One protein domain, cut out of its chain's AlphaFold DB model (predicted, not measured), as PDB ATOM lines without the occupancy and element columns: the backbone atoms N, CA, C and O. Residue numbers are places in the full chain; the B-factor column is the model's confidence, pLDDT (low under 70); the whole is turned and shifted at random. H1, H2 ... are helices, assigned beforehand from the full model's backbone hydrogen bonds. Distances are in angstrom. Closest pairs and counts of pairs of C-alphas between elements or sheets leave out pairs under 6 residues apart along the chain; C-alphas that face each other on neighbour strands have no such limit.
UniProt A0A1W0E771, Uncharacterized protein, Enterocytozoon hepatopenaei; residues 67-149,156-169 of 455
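Overview. This is residues 67 to 149 and 156 to 169 of the 455 residues of an uncharacterized protein of Enterocytozoon hepatopenaei (UniProt A0A1W0E771). Four helices sit one on the next as two side-by-side pairs, H1 with H2 and H3 with the short H4; the pairs meet where H3 packs steeply on residues 114 to 118 of H2. Residues 92 to 107 fold back beside H1, and residues 132 to 149 loop on the side of H2 away from H1. The printed part has 97 residues, with four named helices in the order H1, H2, H3, H4 and no named strand; the class is all helix, although helices hold 44 of the 97 residues, under half. The whole is compact, with a radius of gyration of the C-alphas of 13.0 A, and rounded, with spans of 32 by 30 by 21 A.

Arrangement. H1, residues 77 to 91, touches H2, residues 108 to 119, at a shallow tilt of 23 degrees, and they run the same way. Their closest C-alphas, those of Lys 87 and Ile 113, are 5.9 A apart. H2, with residues 114 to 118 alone, touches H3, residues 123 to 131, at a steep tilt of 49 degrees, opposite ways; the closest C-alphas, those of Leu 114 and Val 126, are 6.1 A apart. H3 touches H4, residues 159 to 166, at a shallow tilt of 6 degrees, the same way, with the C-alphas of Ile 123 and Ile 161 closest at 6.4 A. H1 and H3 are close but not clearly touching, the closest C-alphas, those of Met 86 and Ile 125, being 7.6 A apart. H2 and H4 are also close but not clearly touching, with the C-alphas of Met 118 and Ile 161 closest at 6.3 A. H1 and H4 are apart. Of the 3 pairs of helices that touch, 2 are at a shallow tilt: the packing is mostly aligned, the helices running nearly along each other, but only just. In H1, H2 and H3 every O i to N i+4 pair is within hydrogen-bond range; in H4 3 of 4 are.

Along the chain. H1, the longest helix, spans 21.0 A from C-alpha 77 at (49.614, 16.701, -21.927) to C-alpha 91. H2 spans 16.6 A, with C-alpha 108 at (38.030, 25.087, -19.423). H3 spans 11.9 A. H4 spans 10.4 A and ends with C-alpha 166 at (22.411, 27.118, -37.543).

Size, cuts and confidence. The two C-alphas farthest apart, those of Asn 101 and Tyr 146, are 34.7 A apart. The link from H1 to H2 is long, with 16 residues, and that from H2 to H3 is tight, with 3. The link from H3 to H4 runs across the cut: residues 150 to 155 are not printed, and C-alphas 149 and 156 are 11.2 A apart. The mean pLDDT of the printed part is 81.3; residues 67 to 75, residue 77 and residue 145 of the model are under 70.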
ATOM      1  N   ARG A  67      29.402  23.667 -11.934       35.34
ATOM      2  CA  ARG A  67      29.346  23.007 -13.236       35.34
ATOM      3  C   ARG A  67      28.218  21.979 -13.218       35.34
ATOM      4  O   ARG A  67      28.362  20.939 -12.588       35.34
ATOM      5  N   ASN A  68      27.139  22.222 -13.957       30.61
ATOM      6  CA  ASN A  68      26.119  21.200 -14.242       30.61
ATOM      7  C   ASN A  68      26.413  20.405 -15.532       30.61
ATOM      8  O   ASN A  68      25.501  19.904 -16.182       30.61
ATOM      9  N   TYR A  69      27.695  20.245 -15.885       37.75
ATOM     10  CA  TYR A  69      28.155  19.455 -17.035       37.75
ATOM     11  C   TYR A  69      29.421  18.674 -16.668       37.75
ATOM     12  O   TYR A  69      30.200  19.109 -15.815       37.75
ATOM     13  N   LYS A  70      29.664  17.544 -17.347       41.09
ATOM     14  CA  LYS A  70      30.914  16.767 -17.258       41.09
ATOM     15  C   LYS A  70      32.077  17.518 -17.932       41.09
ATOM     16  O   LYS A  70      32.547  17.113 -18.989       41.09
ATOM     17  N   ILE A  71      32.560  18.607 -17.334       46.66
ATOM     18  CA  ILE A  71      33.905  19.118 -17.645       46.66
ATOM     19  C   ILE A  71      34.880  18.141 -16.995       46.66
ATOM     20  O   ILE A  71      34.941  18.052 -15.770       46.66
ATOM     21  N   VAL A  72      35.589  17.365 -17.811       53.00
ATOM     22  CA  VAL A  72      36.558  16.381 -17.318       53.00
ATOM     23  C   VAL A  72      37.774  17.130 -16.771       53.00
ATOM     24  O   VAL A  72      38.345  17.973 -17.459       53.00
ATOM     25  N   GLU A  73      38.149  16.844 -15.525       51.66
ATOM     26  CA  GLU A  73      39.259  17.527 -14.841       51.66
ATOM     27  C   GLU A  73      40.645  17.079 -15.331       51.66
ATOM     28  O   GLU A  73      41.608  17.822 -15.177       51.66
ATOM     29  N   ASN A  74      40.737  15.916 -15.986       57.91
ATOM     30  CA  ASN A  74      42.001  15.308 -16.400       57.91
ATOM     31  C   ASN A  74      42.184  15.388 -17.926       57.91
ATOM     32  O   ASN A  74      41.673  14.531 -18.650       57.91
ATOM     33  N   SER A  75      42.904  16.402 -18.419       61.62
ATOM     34  CA  SER A  75      43.419  16.446 -19.798       61.62
ATOM     35  C   SER A  75      44.739  15.687 -19.928       61.62
ATOM     36  O   SER A  75      45.488  15.536 -18.963       61.62
ATOM     37  N   THR A  76      45.035  15.191 -21.130       71.31
ATOM     38  CA  THR A  76      46.371  14.682 -21.453       71.31
ATOM     39  C   THR A  76      47.291  15.844 -21.827       71.31
ATOM     40  O   THR A  76      46.839  16.840 -22.394       71.31
ATOM     41  N   VAL A  77      48.593  15.703 -21.552       69.62
ATOM     42  CA  VAL A  77      49.614  16.701 -21.927       69.62
ATOM     43  C   VAL A  77      49.570  16.999 -23.429       69.62
ATOM     44  O   VAL A  77      49.643  18.159 -23.827       69.62
ATOM     45  N   ASP A  78      49.371  15.968 -24.252       74.31
ATOM     46  CA  ASP A  78      49.286  16.106 -25.707       74.31
ATOM     47  C   ASP A  78      48.083  16.959 -26.133       74.31
ATOM     48  O   ASP A  78      48.195  17.792 -27.027       74.31
ATOM     49  N   TRP A  79      46.932  16.814 -25.466       84.12
ATOM     50  CA  TRP A  79      45.751  17.617 -25.782       84.12
ATOM     51  C   TRP A  79      45.945  19.084 -25.406       84.12
ATOM     52  O   TRP A  79      45.621  19.976 -26.191       84.12
ATOM     53  N   ASP A  80      46.517  19.345 -24.232       76.00
ATOM     54  CA  ASP A  80      46.801  20.711 -23.794       76.00
ATOM     55  C   ASP A  80      47.845  21.393 -24.695       76.00
ATOM     56  O   ASP A  80      47.760  22.601 -24.937       76.00
ATOM     57  N   TYR A  81      48.788  20.625 -25.250       78.25
ATOM     58  CA  TYR A  81      49.727  21.114 -26.256       78.25
ATOM     59  C   TYR A  81      49.024  21.503 -27.567       78.25
ATOM     60  O   TYR A  81      49.242  22.610 -28.064       78.25
ATOM     61  N   GLU A  82      48.122  20.670 -28.092       84.50
ATOM     62  CA  GLU A  82      47.352  21.003 -29.301       84.50
ATOM     63  C   GLU A  82      46.464  22.237 -29.096       84.50
ATOM     64  O   GLU A  82      46.432  23.149 -29.926       84.50
ATOM     65  N   LEU A  83      45.808  22.332 -27.939       82.06
ATOM     66  CA  LEU A  83      45.065  23.520 -27.532       82.06
ATOM     67  C   LEU A  83      45.962  24.771 -27.485       82.06
ATOM     68  O   LEU A  83      45.582  25.843 -27.968       82.06
ATOM     69  N   PHE A  84      47.180  24.655 -26.955       81.81
ATOM     70  CA  PHE A  84      48.147  25.749 -26.967       81.81
ATOM     71  C   PHE A  84      48.517  26.183 -28.397       81.81
ATOM     72  O   PHE A  84      48.564  27.388 -28.671       81.81
ATOM     73  N   LEU A  85      48.717  25.237 -29.322       81.00
ATOM     74  CA  LEU A  85      48.977  25.540 -30.733       81.00
ATOM     75  C   LEU A  85      47.785  26.238 -31.400       81.00
ATOM     76  O   LEU A  85      47.981  27.256 -32.067       81.00
ATOM     77  N   MET A  86      46.555  25.775 -31.153       87.44
ATOM     78  CA  MET A  86      45.333  26.445 -31.620       87.44
ATOM     79  C   MET A  86      45.249  27.882 -31.103       87.44
ATOM     80  O   MET A  86      45.029  28.812 -31.880       87.44
ATOM     81  N   LYS A  87      45.477  28.094 -29.798       87.12
ATOM     82  CA  LYS A  87      45.498  29.431 -29.188       87.12
ATOM     83  C   LYS A  87      46.519  30.335 -29.872       87.12
ATOM     84  O   LYS A  87      46.203  31.479 -30.195       87.12
ATOM     85  N   LYS A  88      47.735  29.831 -30.096       77.94
ATOM     86  CA  LYS A  88      48.795  30.558 -30.800       77.94
ATOM     87  C   LYS A  88      48.335  30.928 -32.213       77.94
ATOM     88  O   LYS A  88      48.436  32.088 -32.598       77.94
ATOM     89  N   ALA A  89      47.756  29.987 -32.948       81.00
ATOM     90  CA  ALA A  89      47.279  30.233 -34.303       81.00
ATOM     91  C   ALA A  89      46.149  31.265 -34.384       81.00
ATOM     92  O   ALA A  89      46.120  32.078 -35.308       81.00
ATOM     93  N   ILE A  90      45.252  31.286 -33.395       79.56
ATOM     94  CA  ILE A  90      44.226  32.325 -33.267       79.56
ATOM     95  C   ILE A  90      44.888  33.694 -33.048       79.56
ATOM     96  O   ILE A  90      44.660  34.610 -33.832       79.56
ATOM     97  N   LEU A  91      45.742  33.819 -32.024       81.88
ATOM     98  CA  LEU A  91      46.337  35.100 -31.614       81.88
ATOM     99  C   LEU A  91      47.285  35.698 -32.661       81.88
ATOM    100  O   LEU A  91      47.315  36.913 -32.830       81.88
ATOM    101  N   TYR A  92      48.044  34.859 -33.367       81.19
ATOM    102  CA  TYR A  92      48.964  35.292 -34.426       81.19
ATOM    103  C   TYR A  92      48.340  35.238 -35.823       81.19
ATOM    104  O   TYR A  92      49.039  35.445 -36.813       81.19
ATOM    105  N   ASN A  93      47.041  34.941 -35.916       77.19
ATOM    106  CA  ASN A  93      46.318  34.762 -37.172       77.19
ATOM    107  C   ASN A  93      47.009  33.787 -38.155       77.19
ATOM    108  O   ASN A  93      46.855  33.912 -39.368       77.19
ATOM    109  N   SER A  94      47.758  32.798 -37.659       81.00
ATOM    110  CA  SER A  94      48.464  31.836 -38.509       81.00
ATOM    111  C   SER A  94      47.544  30.699 -38.955       81.00
ATOM    112  O   SER A  94      46.511  30.427 -38.337       81.00
ATOM    113  N   VAL A  95      47.925  30.018 -40.038       81.31
ATOM    114  CA  VAL A  95      47.254  28.790 -40.479       81.31
ATOM    115  C   VAL A  95      47.588  27.673 -39.492       81.31
ATOM    116  O   VAL A  95      48.748  27.505 -39.113       81.31
ATOM    117  N   TYR A  96      46.580  26.916 -39.071       81.56
ATOM    118  CA  TYR A  96      46.745  25.726 -38.243       81.56
ATOM    119  C   TYR A  96      45.920  24.596 -38.845       81.56
ATOM    120  O   TYR A  96      44.712  24.732 -39.029       81.56
ATOM    121  N   SER A  97      46.597  23.506 -39.201       81.56
ATOM    122  CA  SER A  97      45.964  22.324 -39.780       81.56
ATOM    123  C   SER A  97      45.621  21.348 -38.668       81.56
ATOM    124  O   SER A  97      46.498  20.906 -37.934       81.56
ATOM    125  N   ILE A  98      44.342  21.014 -38.548       83.38
ATOM    126  CA  ILE A  98      43.844  20.103 -37.520       83.38
ATOM    127  C   ILE A  98      44.041  18.666 -38.014       83.38
ATOM    128  O   ILE A  98      43.220  18.155 -38.773       83.38
ATOM    129  N   ASN A  99      45.148  18.026 -37.629       76.31
ATOM    130  CA  ASN A  99      45.505  16.663 -38.053       76.31
ATOM    131  C   ASN A  99      46.135  15.801 -36.938       76.31
ATOM    132  O   ASN A  99      46.801  14.808 -37.225       76.31
ATOM    133  N   PHE A 100      45.933  16.168 -35.675       78.69
ATOM    134  CA  PHE A 100      46.480  15.432 -34.537       78.69
ATOM    135  C   PHE A 100      45.621  14.210 -34.165       78.69
ATOM    136  O   PHE A 100      44.393  14.231 -34.247       78.69
ATOM    137  N   ASN A 101      46.278  13.149 -33.685       75.31
ATOM    138  CA  ASN A 101      45.657  11.892 -33.238       75.31
ATOM    139  C   ASN A 101      45.463  11.851 -31.712       75.31
ATOM    140  O   ASN A 101      45.730  10.842 -31.062       75.31
ATOM    141  N   VAL A 102      45.015  12.959 -31.125       79.12
ATOM    142  CA  VAL A 102      44.764  13.070 -29.680       79.12
ATOM    143  C   VAL A 102      43.261  13.032 -29.423       79.12
ATOM    144  O   VAL A 102      42.488  13.669 -30.140       79.12
ATOM    145  N   THR A 103      42.828  12.289 -28.398       81.88
ATOM    146  CA  THR A 103      41.410  12.251 -28.008       81.88
ATOM    147  C   THR A 103      41.014  13.603 -27.407       81.88
ATOM    148  O   THR A 103      41.567  13.981 -26.374       81.88
ATOM    149  N   PRO A 104      40.077  14.346 -28.022       81.88
ATOM    150  CA  PRO A 104      39.719  15.676 -27.551       81.88
ATOM    151  C   PRO A 104      38.907  15.621 -26.255       81.88
ATOM    152  O   PRO A 104      38.014  14.787 -26.099       81.88
ATOM    153  N   ILE A 105      39.181  16.559 -25.347       82.88
ATOM    154  CA  ILE A 105      38.482  16.703 -24.064       82.88
ATOM    155  C   ILE A 105      38.003  18.149 -23.911       82.88
ATOM    156  O   ILE A 105      38.781  19.094 -24.038       82.88
ATOM    157  N   PHE A 106      36.722  18.350 -23.594       85.12
ATOM    158  CA  PHE A 106      36.179  19.694 -23.386       85.12
ATOM    159  C   PHE A 106      36.423  20.189 -21.953       85.12
ATOM    160  O   PHE A 106      35.566  20.088 -21.075       85.12
ATOM    161  N   ASN A 107      37.634  20.696 -21.710       80.06
ATOM    162  CA  ASN A 107      38.023  21.346 -20.456       80.06
ATOM    163  C   ASN A 107      37.866  22.885 -20.543       80.06
ATOM    164  O   ASN A 107      37.532  23.443 -21.591       80.06
ATOM    165  N   THR A 108      38.118  23.609 -19.445       80.50
ATOM    166  CA  THR A 108      38.030  25.087 -19.423       80.50
ATOM    167  C   THR A 108      38.967  25.752 -20.436       80.50
ATOM    168  O   THR A 108      38.621  26.782 -21.012       80.50
ATOM    169  N   PHE A 109      40.153  25.180 -20.668       81.06
ATOM    170  CA  PHE A 109      41.118  25.728 -21.620       81.06
ATOM    171  C   PHE A 109      40.619  25.586 -23.063       81.06
ATOM    172  O   PHE A 109      40.630  26.562 -23.813       81.06
ATOM    173  N   ALA A 110      40.072  24.417 -23.402       85.00
ATOM    174  CA  ALA A 110      39.412  24.141 -24.671       85.00
ATOM    175  C   ALA A 110      38.220  25.082 -24.899       85.00
ATOM    176  O   ALA A 110      38.080  25.644 -25.982       85.00
ATOM    177  N   ASN A 111      37.413  25.326 -23.859       88.12
ATOM    178  CA  ASN A 111      36.311  26.281 -23.924       88.12
ATOM    179  C   ASN A 111      36.803  27.706 -24.234       88.12
ATOM    180  O   ASN A 111      36.295  28.357 -25.140       88.12
ATOM    181  N   ASN A 112      37.846  28.182 -23.546       85.88
ATOM    182  CA  ASN A 112      38.424  29.502 -23.819       85.88
ATOM    183  C   ASN A 112      38.946  29.624 -25.259       85.88
ATOM    184  O   ASN A 112      38.793  30.672 -25.884       85.88
ATOM    185  N   ILE A 113      39.549  28.560 -25.794       86.81
ATOM    186  CA  ILE A 113      40.037  28.517 -27.178       86.81
ATOM    187  C   ILE A 113      38.883  28.528 -28.172       86.81
ATOM    188  O   ILE A 113      38.962  29.260 -29.154       86.81
ATOM    189  N   LEU A 114      37.804  27.789 -27.906       94.56
ATOM    190  CA  LEU A 114      36.589  27.838 -28.714       94.56
ATOM    191  C   LEU A 114      36.012  29.259 -28.758       94.56
ATOM    192  O   LEU A 114      35.763  29.780 -29.841       94.56
ATOM    193  N   LEU A 115      35.852  29.913 -27.603       92.12
ATOM    194  CA  LEU A 115      35.331  31.283 -27.538       92.12
ATOM    195  C   LEU A 115      36.234  32.269 -28.289       92.12
ATOM    196  O   LEU A 115      35.739  33.096 -29.052       92.12
ATOM    197  N   LEU A 116      37.557  32.152 -28.134       90.00
ATOM    198  CA  LEU A 116      38.519  32.943 -28.907       90.00
ATOM    199  C   LEU A 116      38.393  32.666 -30.409       90.00
ATOM    200  O   LEU A 116      38.367  33.606 -31.196       90.00
ATOM    201  N   ALA A 117      38.268  31.405 -30.819       91.75
ATOM    202  CA  ALA A 117      38.097  31.036 -32.220       91.75
ATOM    203  C   ALA A 117      36.806  31.618 -32.814       91.75
ATOM    204  O   ALA A 117      36.825  32.086 -33.949       91.75
ATOM    205  N   MET A 118      35.710  31.647 -32.049       92.06
ATOM    206  CA  MET A 118      34.452  32.284 -32.456       92.06
ATOM    207  C   MET A 118      34.602  33.804 -32.617       92.06
ATOM    208  O   MET A 118      34.123  34.363 -33.601       92.06
ATOM    209  N   VAL A 119      35.288  34.475 -31.685       90.62
ATOM    210  CA  VAL A 119      35.516  35.933 -31.733       90.62
ATOM    211  C   VAL A 119      36.439  36.333 -32.888       90.62
ATOM    212  O   VAL A 119      36.180  37.330 -33.554       90.62
ATOM    213  N   TYR A 120      37.494  35.557 -33.145       88.00
ATOM    214  CA  TYR A 120      38.493  35.819 -34.190       88.00
ATOM    215  C   TYR A 120      38.187  35.123 -35.530       88.00
ATOM    216  O   TYR A 120      39.070  35.020 -36.381       88.00
ATOM    217  N   GLU A 121      36.962  34.620 -35.716       90.81
ATOM    218  CA  GLU A 121      36.494  33.996 -36.964       90.81
ATOM    219  C   GLU A 121      37.398  32.849 -37.473       90.81
ATOM    220  O   GLU A 121      37.597  32.640 -38.669       90.81
ATOM    221  N   LYS A 122      37.955  32.038 -36.566       92.31
ATOM    222  CA  LYS A 122      38.697  30.822 -36.935       92.31
ATOM    223  C   LYS A 122      37.731  29.660 -37.178       92.31
ATOM    224  O   LYS A 122      37.631  28.738 -36.369       92.31
ATOM    225  N   ILE A 123      37.032  29.727 -38.313       93.44
ATOM    226  CA  ILE A 123      35.968  28.801 -38.747       93.44
ATOM    227  C   ILE A 123      36.389  27.333 -38.610       93.44
ATOM    228  O   ILE A 123      35.623  26.536 -38.076       93.44
ATOM    229  N   ASP A 124      37.602  26.972 -39.036       93.00
ATOM    230  CA  ASP A 124      38.066  25.578 -39.023       93.00
ATOM    231  C   ASP A 124      38.178  25.010 -37.604       93.00
ATOM    232  O   ASP A 124      37.783  23.870 -37.353       93.00
ATOM    233  N   ILE A 125      38.647  25.829 -36.657       93.12
ATOM    234  CA  ILE A 125      38.728  25.457 -35.242       93.12
ATOM    235  C   ILE A 125      37.313  25.313 -34.681       93.12
ATOM    236  O   ILE A 125      36.994  24.281 -34.101       93.12
ATOM    237  N   VAL A 126      36.424  26.285 -34.902       95.25
ATOM    238  CA  VAL A 126      35.037  26.207 -34.405       95.25
ATOM    239  C   VAL A 126      34.314  24.975 -34.962       95.25
ATOM    240  O   VAL A 126      33.720  24.210 -34.200       95.25
ATOM    241  N   ARG A 127      34.434  24.721 -36.270       94.88
ATOM    242  CA  ARG A 127      33.855  23.549 -36.937       94.88
ATOM    243  C   ARG A 127      34.404  22.240 -36.373       94.88
ATOM    244  O   ARG A 127      33.640  21.297 -36.204       94.88
ATOM    245  N   TYR A 128      35.695  22.168 -36.048       93.62
ATOM    246  CA  TYR A 128      36.264  20.981 -35.406       93.62
ATOM    247  C   TYR A 128      35.583  20.669 -34.067       93.62
ATOM    248  O   TYR A 128      35.174  19.530 -33.838       93.62
ATOM    249  N   PHE A 129      35.417  21.677 -33.209       93.69
ATOM    250  CA  PHE A 129      34.767  21.509 -31.909       93.69
ATOM    251  C   PHE A 129      33.291  21.084 -32.042       93.69
ATOM    252  O   PHE A 129      32.853  20.199 -31.302       93.69
ATOM    253  N   LEU A 130      32.556  21.661 -33.003       93.12
ATOM    254  CA  LEU A 130      31.165  21.299 -33.315       93.12
ATOM    255  C   LEU A 130      31.049  19.866 -33.855       93.12
ATOM    256  O   LEU A 130      30.324  19.052 -33.288       93.12
ATOM    257  N   ASN A 131      31.850  19.504 -34.864       91.81
ATOM    258  CA  ASN A 131      31.839  18.170 -35.477       91.81
ATOM    259  C   ASN A 131      32.159  17.055 -34.473       91.81
ATOM    260  O   ASN A 131      31.637  15.945 -34.571       91.81
ATOM    261  N   LYS A 132      33.037  17.337 -33.504       89.12
ATOM    262  CA  LYS A 132      33.373  16.404 -32.422       89.12
ATOM    263  C   LYS A 132      32.323  16.364 -31.308       89.12
ATOM    264  O   LYS A 132      32.458  15.535 -30.413       89.12
ATOM    265  N   ARG A 133      31.291  17.218 -31.362       88.00
ATOM    266  CA  ARG A 133      30.193  17.323 -30.385       88.00
ATOM    267  C   ARG A 133      30.701  17.410 -28.945       88.00
ATOM    268  O   ARG A 133      30.175  16.767 -28.041       88.00
ATOM    269  N   LEU A 134      31.762  18.191 -28.745       86.00
ATOM    270  CA  LEU A 134      32.452  18.308 -27.455       86.00
ATOM    271  C   LEU A 134      31.625  19.042 -26.391       86.00
ATOM    272  O   LEU A 134      31.922  18.955 -25.202       86.00
ATOM    273  N   PHE A 135      30.594  19.761 -26.824       86.75
ATOM    274  CA  PHE A 135      29.683  20.540 -26.004       86.75
ATOM    275  C   PHE A 135      28.315  20.586 -26.693       86.75
ATOM    276  O   PHE A 135      28.212  20.341 -27.897       86.75
ATOM    277  N   ASN A 136      27.266  20.910 -25.943       86.88
ATOM    278  CA  ASN A 136      25.956  21.203 -26.515       86.88
ATOM    279  C   ASN A 136      25.828  22.717 -26.714       86.88
ATOM    280  O   ASN A 136      26.051  23.507 -25.798       86.88
ATOM    281  N   ILE A 137      25.469  23.120 -27.932       91.12
ATOM    282  CA  ILE A 137      25.421  24.528 -28.330       91.12
ATOM    283  C   ILE A 137      24.365  25.344 -27.570       91.12
ATOM    284  O   ILE A 137      24.482  26.566 -27.473       91.12
ATOM    285  N   ASN A 138      23.344  24.681 -27.025       86.25
ATOM    286  CA  ASN A 138      22.264  25.325 -26.279       86.25
ATOM    287  C   ASN A 138      22.609  25.532 -24.802       86.25
ATOM    288  O   ASN A 138      21.913  26.278 -24.114       86.25
ATOM    289  N   ASP A 139      23.688  24.913 -24.324       85.31
ATOM    290  CA  ASP A 139      24.133  25.063 -22.948       85.31
ATOM    291  C   ASP A 139      24.821  26.413 -22.754       85.31
ATOM    292  O   ASP A 139      25.534  26.912 -23.630       85.31
ATOM    293  N   SER A 140      24.627  26.996 -21.572       80.50
ATOM    294  CA  SER A 140      25.347  28.189 -21.122       80.50
ATOM    295  C   SER A 140      26.861  27.966 -21.144       80.50
ATOM    296  O   SER A 140      27.338  26.931 -20.662       80.50
ATOM    297  N   ILE A 141      27.631  28.955 -21.596       81.94
ATOM    298  CA  ILE A 141      29.096  28.908 -21.550       81.94
ATOM    299  C   ILE A 141      29.559  28.717 -20.093       81.94
ATOM    300  O   ILE A 141      28.988  29.271 -19.152       81.94
ATOM    301  N   PHE A 142      30.579  27.874 -19.889       79.25
ATOM    302  CA  PHE A 142      31.065  27.446 -18.561       79.25
ATOM    303  C   PHE A 142      30.009  26.764 -17.678       79.25
ATOM    304  O   PHE A 142      30.252  26.513 -16.498       79.25
ATOM    305  N   GLY A 143      28.843  26.460 -18.237       71.06
ATOM    306  CA  GLY A 143      27.730  25.876 -17.523       71.06
ATOM    307  C   GLY A 143      27.078  26.773 -16.477       71.06
ATOM    308  O   GLY A 143      26.534  26.273 -15.494       71.06
ATOM    309  N   SER A 144      27.182  28.084 -16.664       73.38
ATOM    310  CA  SER A 144      26.766  29.087 -15.698       73.38
ATOM    311  C   SER A 144      25.604  29.916 -16.220       73.38
ATOM    312  O   SER A 144      25.697  30.489 -17.300       73.38
ATOM    313  N   ILE A 145      24.570  30.106 -15.399       65.00
ATOM    314  CA  ILE A 145      23.441  31.003 -15.708       65.00
ATOM    315  C   ILE A 145      23.869  32.458 -15.966       65.00
ATOM    316  O   ILE A 145      23.114  33.236 -16.542       65.00
ATOM    317  N   TYR A 146      25.077  32.838 -15.540       73.25
ATOM    318  CA  TYR A 146      25.631  34.171 -15.763       73.25
ATOM    319  C   TYR A 146      26.175  34.370 -17.181       73.25
ATOM    320  O   TYR A 146      26.453  35.503 -17.562       73.25
ATOM    321  N   TRP A 147      26.298  33.306 -17.975       76.88
ATOM    322  CA  TRP A 147      26.813  33.356 -19.337       76.88
ATOM    323  C   TRP A 147      25.741  32.946 -20.356       76.88
ATOM    324  O   TRP A 147      24.915  32.079 -20.054       76.88
ATOM    325  N   PRO A 148      25.750  33.533 -21.568       83.12
ATOM    326  CA  PRO A 148      24.840  33.116 -22.627       83.12
ATOM    327  C   PRO A 148      25.169  31.689 -23.077       83.12
ATOM    328  O   PRO A 148      26.247  31.166 -22.781       83.12
ATOM    329  N   SER A 149      24.263  31.057 -23.823       87.69
ATOM    330  CA  SER A 149      24.598  29.806 -24.507       87.69
ATOM    331  C   SER A 149      25.620  30.024 -25.618       87.69
ATOM    332  O   SER A 149      25.794  31.143 -26.109       87.69
ATOM    333  N   ALA A 156      26.193  36.959 -31.639       88.81
ATOM    334  CA  ALA A 156      27.000  38.175 -31.519       88.81
ATOM    335  C   ALA A 156      28.292  38.147 -32.368       88.81
ATOM    336  O   ALA A 156      28.872  39.203 -32.611       88.81
ATOM    337  N   CYS A 157      28.729  36.977 -32.851       91.38
ATOM    338  CA  CYS A 157      29.954  36.792 -33.648       91.38
ATOM    339  C   CYS A 157      29.766  37.157 -35.139       91.38
ATOM    340  O   CYS A 157      28.793  37.813 -35.511       91.38
ATOM    341  N   SER A 158      30.697  36.769 -36.018       90.19
ATOM    342  CA  SER A 158      30.547  36.947 -37.470       90.19
ATOM    343  C   SER A 158      29.414  36.078 -38.043       90.19
ATOM    344  O   SER A 158      29.020  35.061 -37.463       90.19
ATOM    345  N   SER A 159      28.892  36.445 -39.217       90.75
ATOM    346  CA  SER A 159      27.844  35.664 -39.892       90.75
ATOM    347  C   SER A 159      28.312  34.263 -40.299       90.75
ATOM    348  O   SER A 159      27.504  33.342 -40.338       90.75
ATOM    349  N   SER A 160      29.605  34.085 -40.590       93.12
ATOM    350  CA  SER A 160      30.194  32.780 -40.913       93.12
ATOM    351  C   SER A 160      30.190  31.842 -39.704       93.12
ATOM    352  O   SER A 160      29.806  30.684 -39.843       93.12
ATOM    353  N   ILE A 161      30.529  32.352 -38.514       94.06
ATOM    354  CA  ILE A 161      30.446  31.599 -37.262       94.06
ATOM    355  C   ILE A 161      28.995  31.280 -36.931       94.06
ATOM    356  O   ILE A 161      28.691  30.124 -36.678       94.06
ATOM    357  N   HIS A 162      28.092  32.262 -36.982       93.38
ATOM    358  CA  HIS A 162      26.678  32.026 -36.689       93.38
ATOM    359  C   HIS A 162      26.073  30.922 -37.569       93.38
ATOM    360  O   HIS A 162      25.410  30.029 -37.051       93.38
ATOM    361  N   LYS A 163      26.370  30.924 -38.876       92.50
ATOM    362  CA  LYS A 163      25.899  29.888 -39.807       92.50
ATOM    363  C   LYS A 163      26.318  28.474 -39.401       92.50
ATOM    364  O   LYS A 163      25.488  27.583 -39.480       92.50
ATOM    365  N   LEU A 164      27.540  28.278 -38.887       93.81
ATOM    366  CA  LEU A 164      27.965  26.959 -38.391       93.81
ATOM    367  C   LEU A 164      27.060  26.427 -37.270       93.81
ATOM    368  O   LEU A 164      26.920  25.221 -37.129       93.81
ATOM    369  N   PHE A 165      26.483  27.314 -36.456       93.19
ATOM    370  CA  PHE A 165      25.585  26.929 -35.368       93.19
ATOM    371  C   PHE A 165      24.141  26.726 -35.832       93.19
ATOM    372  O   PHE A 165      23.398  26.015 -35.163       93.19
ATOM    373  N   LEU A 166      23.735  27.336 -36.951       88.75
ATOM    374  CA  LEU A 166      22.411  27.118 -37.543       88.75
ATOM    375  C   LEU A 166      22.264  25.717 -38.141       88.75
ATOM    376  O   LEU A 166      21.164  25.174 -38.142       88.75
ATOM    377  N   ASP A 167      23.370  25.138 -38.612       84.62
ATOM    378  CA  ASP A 167      23.418  23.761 -39.120       84.62
ATOM    379  C   ASP A 167      23.275  22.708 -37.998       84.62
ATOM    380  O   ASP A 167      23.086  21.519 -38.259       84.62
ATOM    381  N   GLU A 168      23.335  23.141 -36.738       84.94
ATOM    382  CA  GLU A 168      23.173  22.318 -35.542       84.94
ATOM    383  C   GLU A 168      21.757  22.478 -34.945       84.94
ATOM    384  O   GLU A 168      20.980  23.348 -35.336       84.94
ATOM    385  N   TYR A 169      21.385  21.646 -33.962       83.69
ATOM    386  CA  TYR A 169      20.058  21.696 -33.318       83.69
ATOM    387  C   TYR A 169      19.914  22.906 -32.368       83.69
ATOM    388  O   TYR A 169      19.901  22.760 -31.143       83.69
TER     389      TYR A 169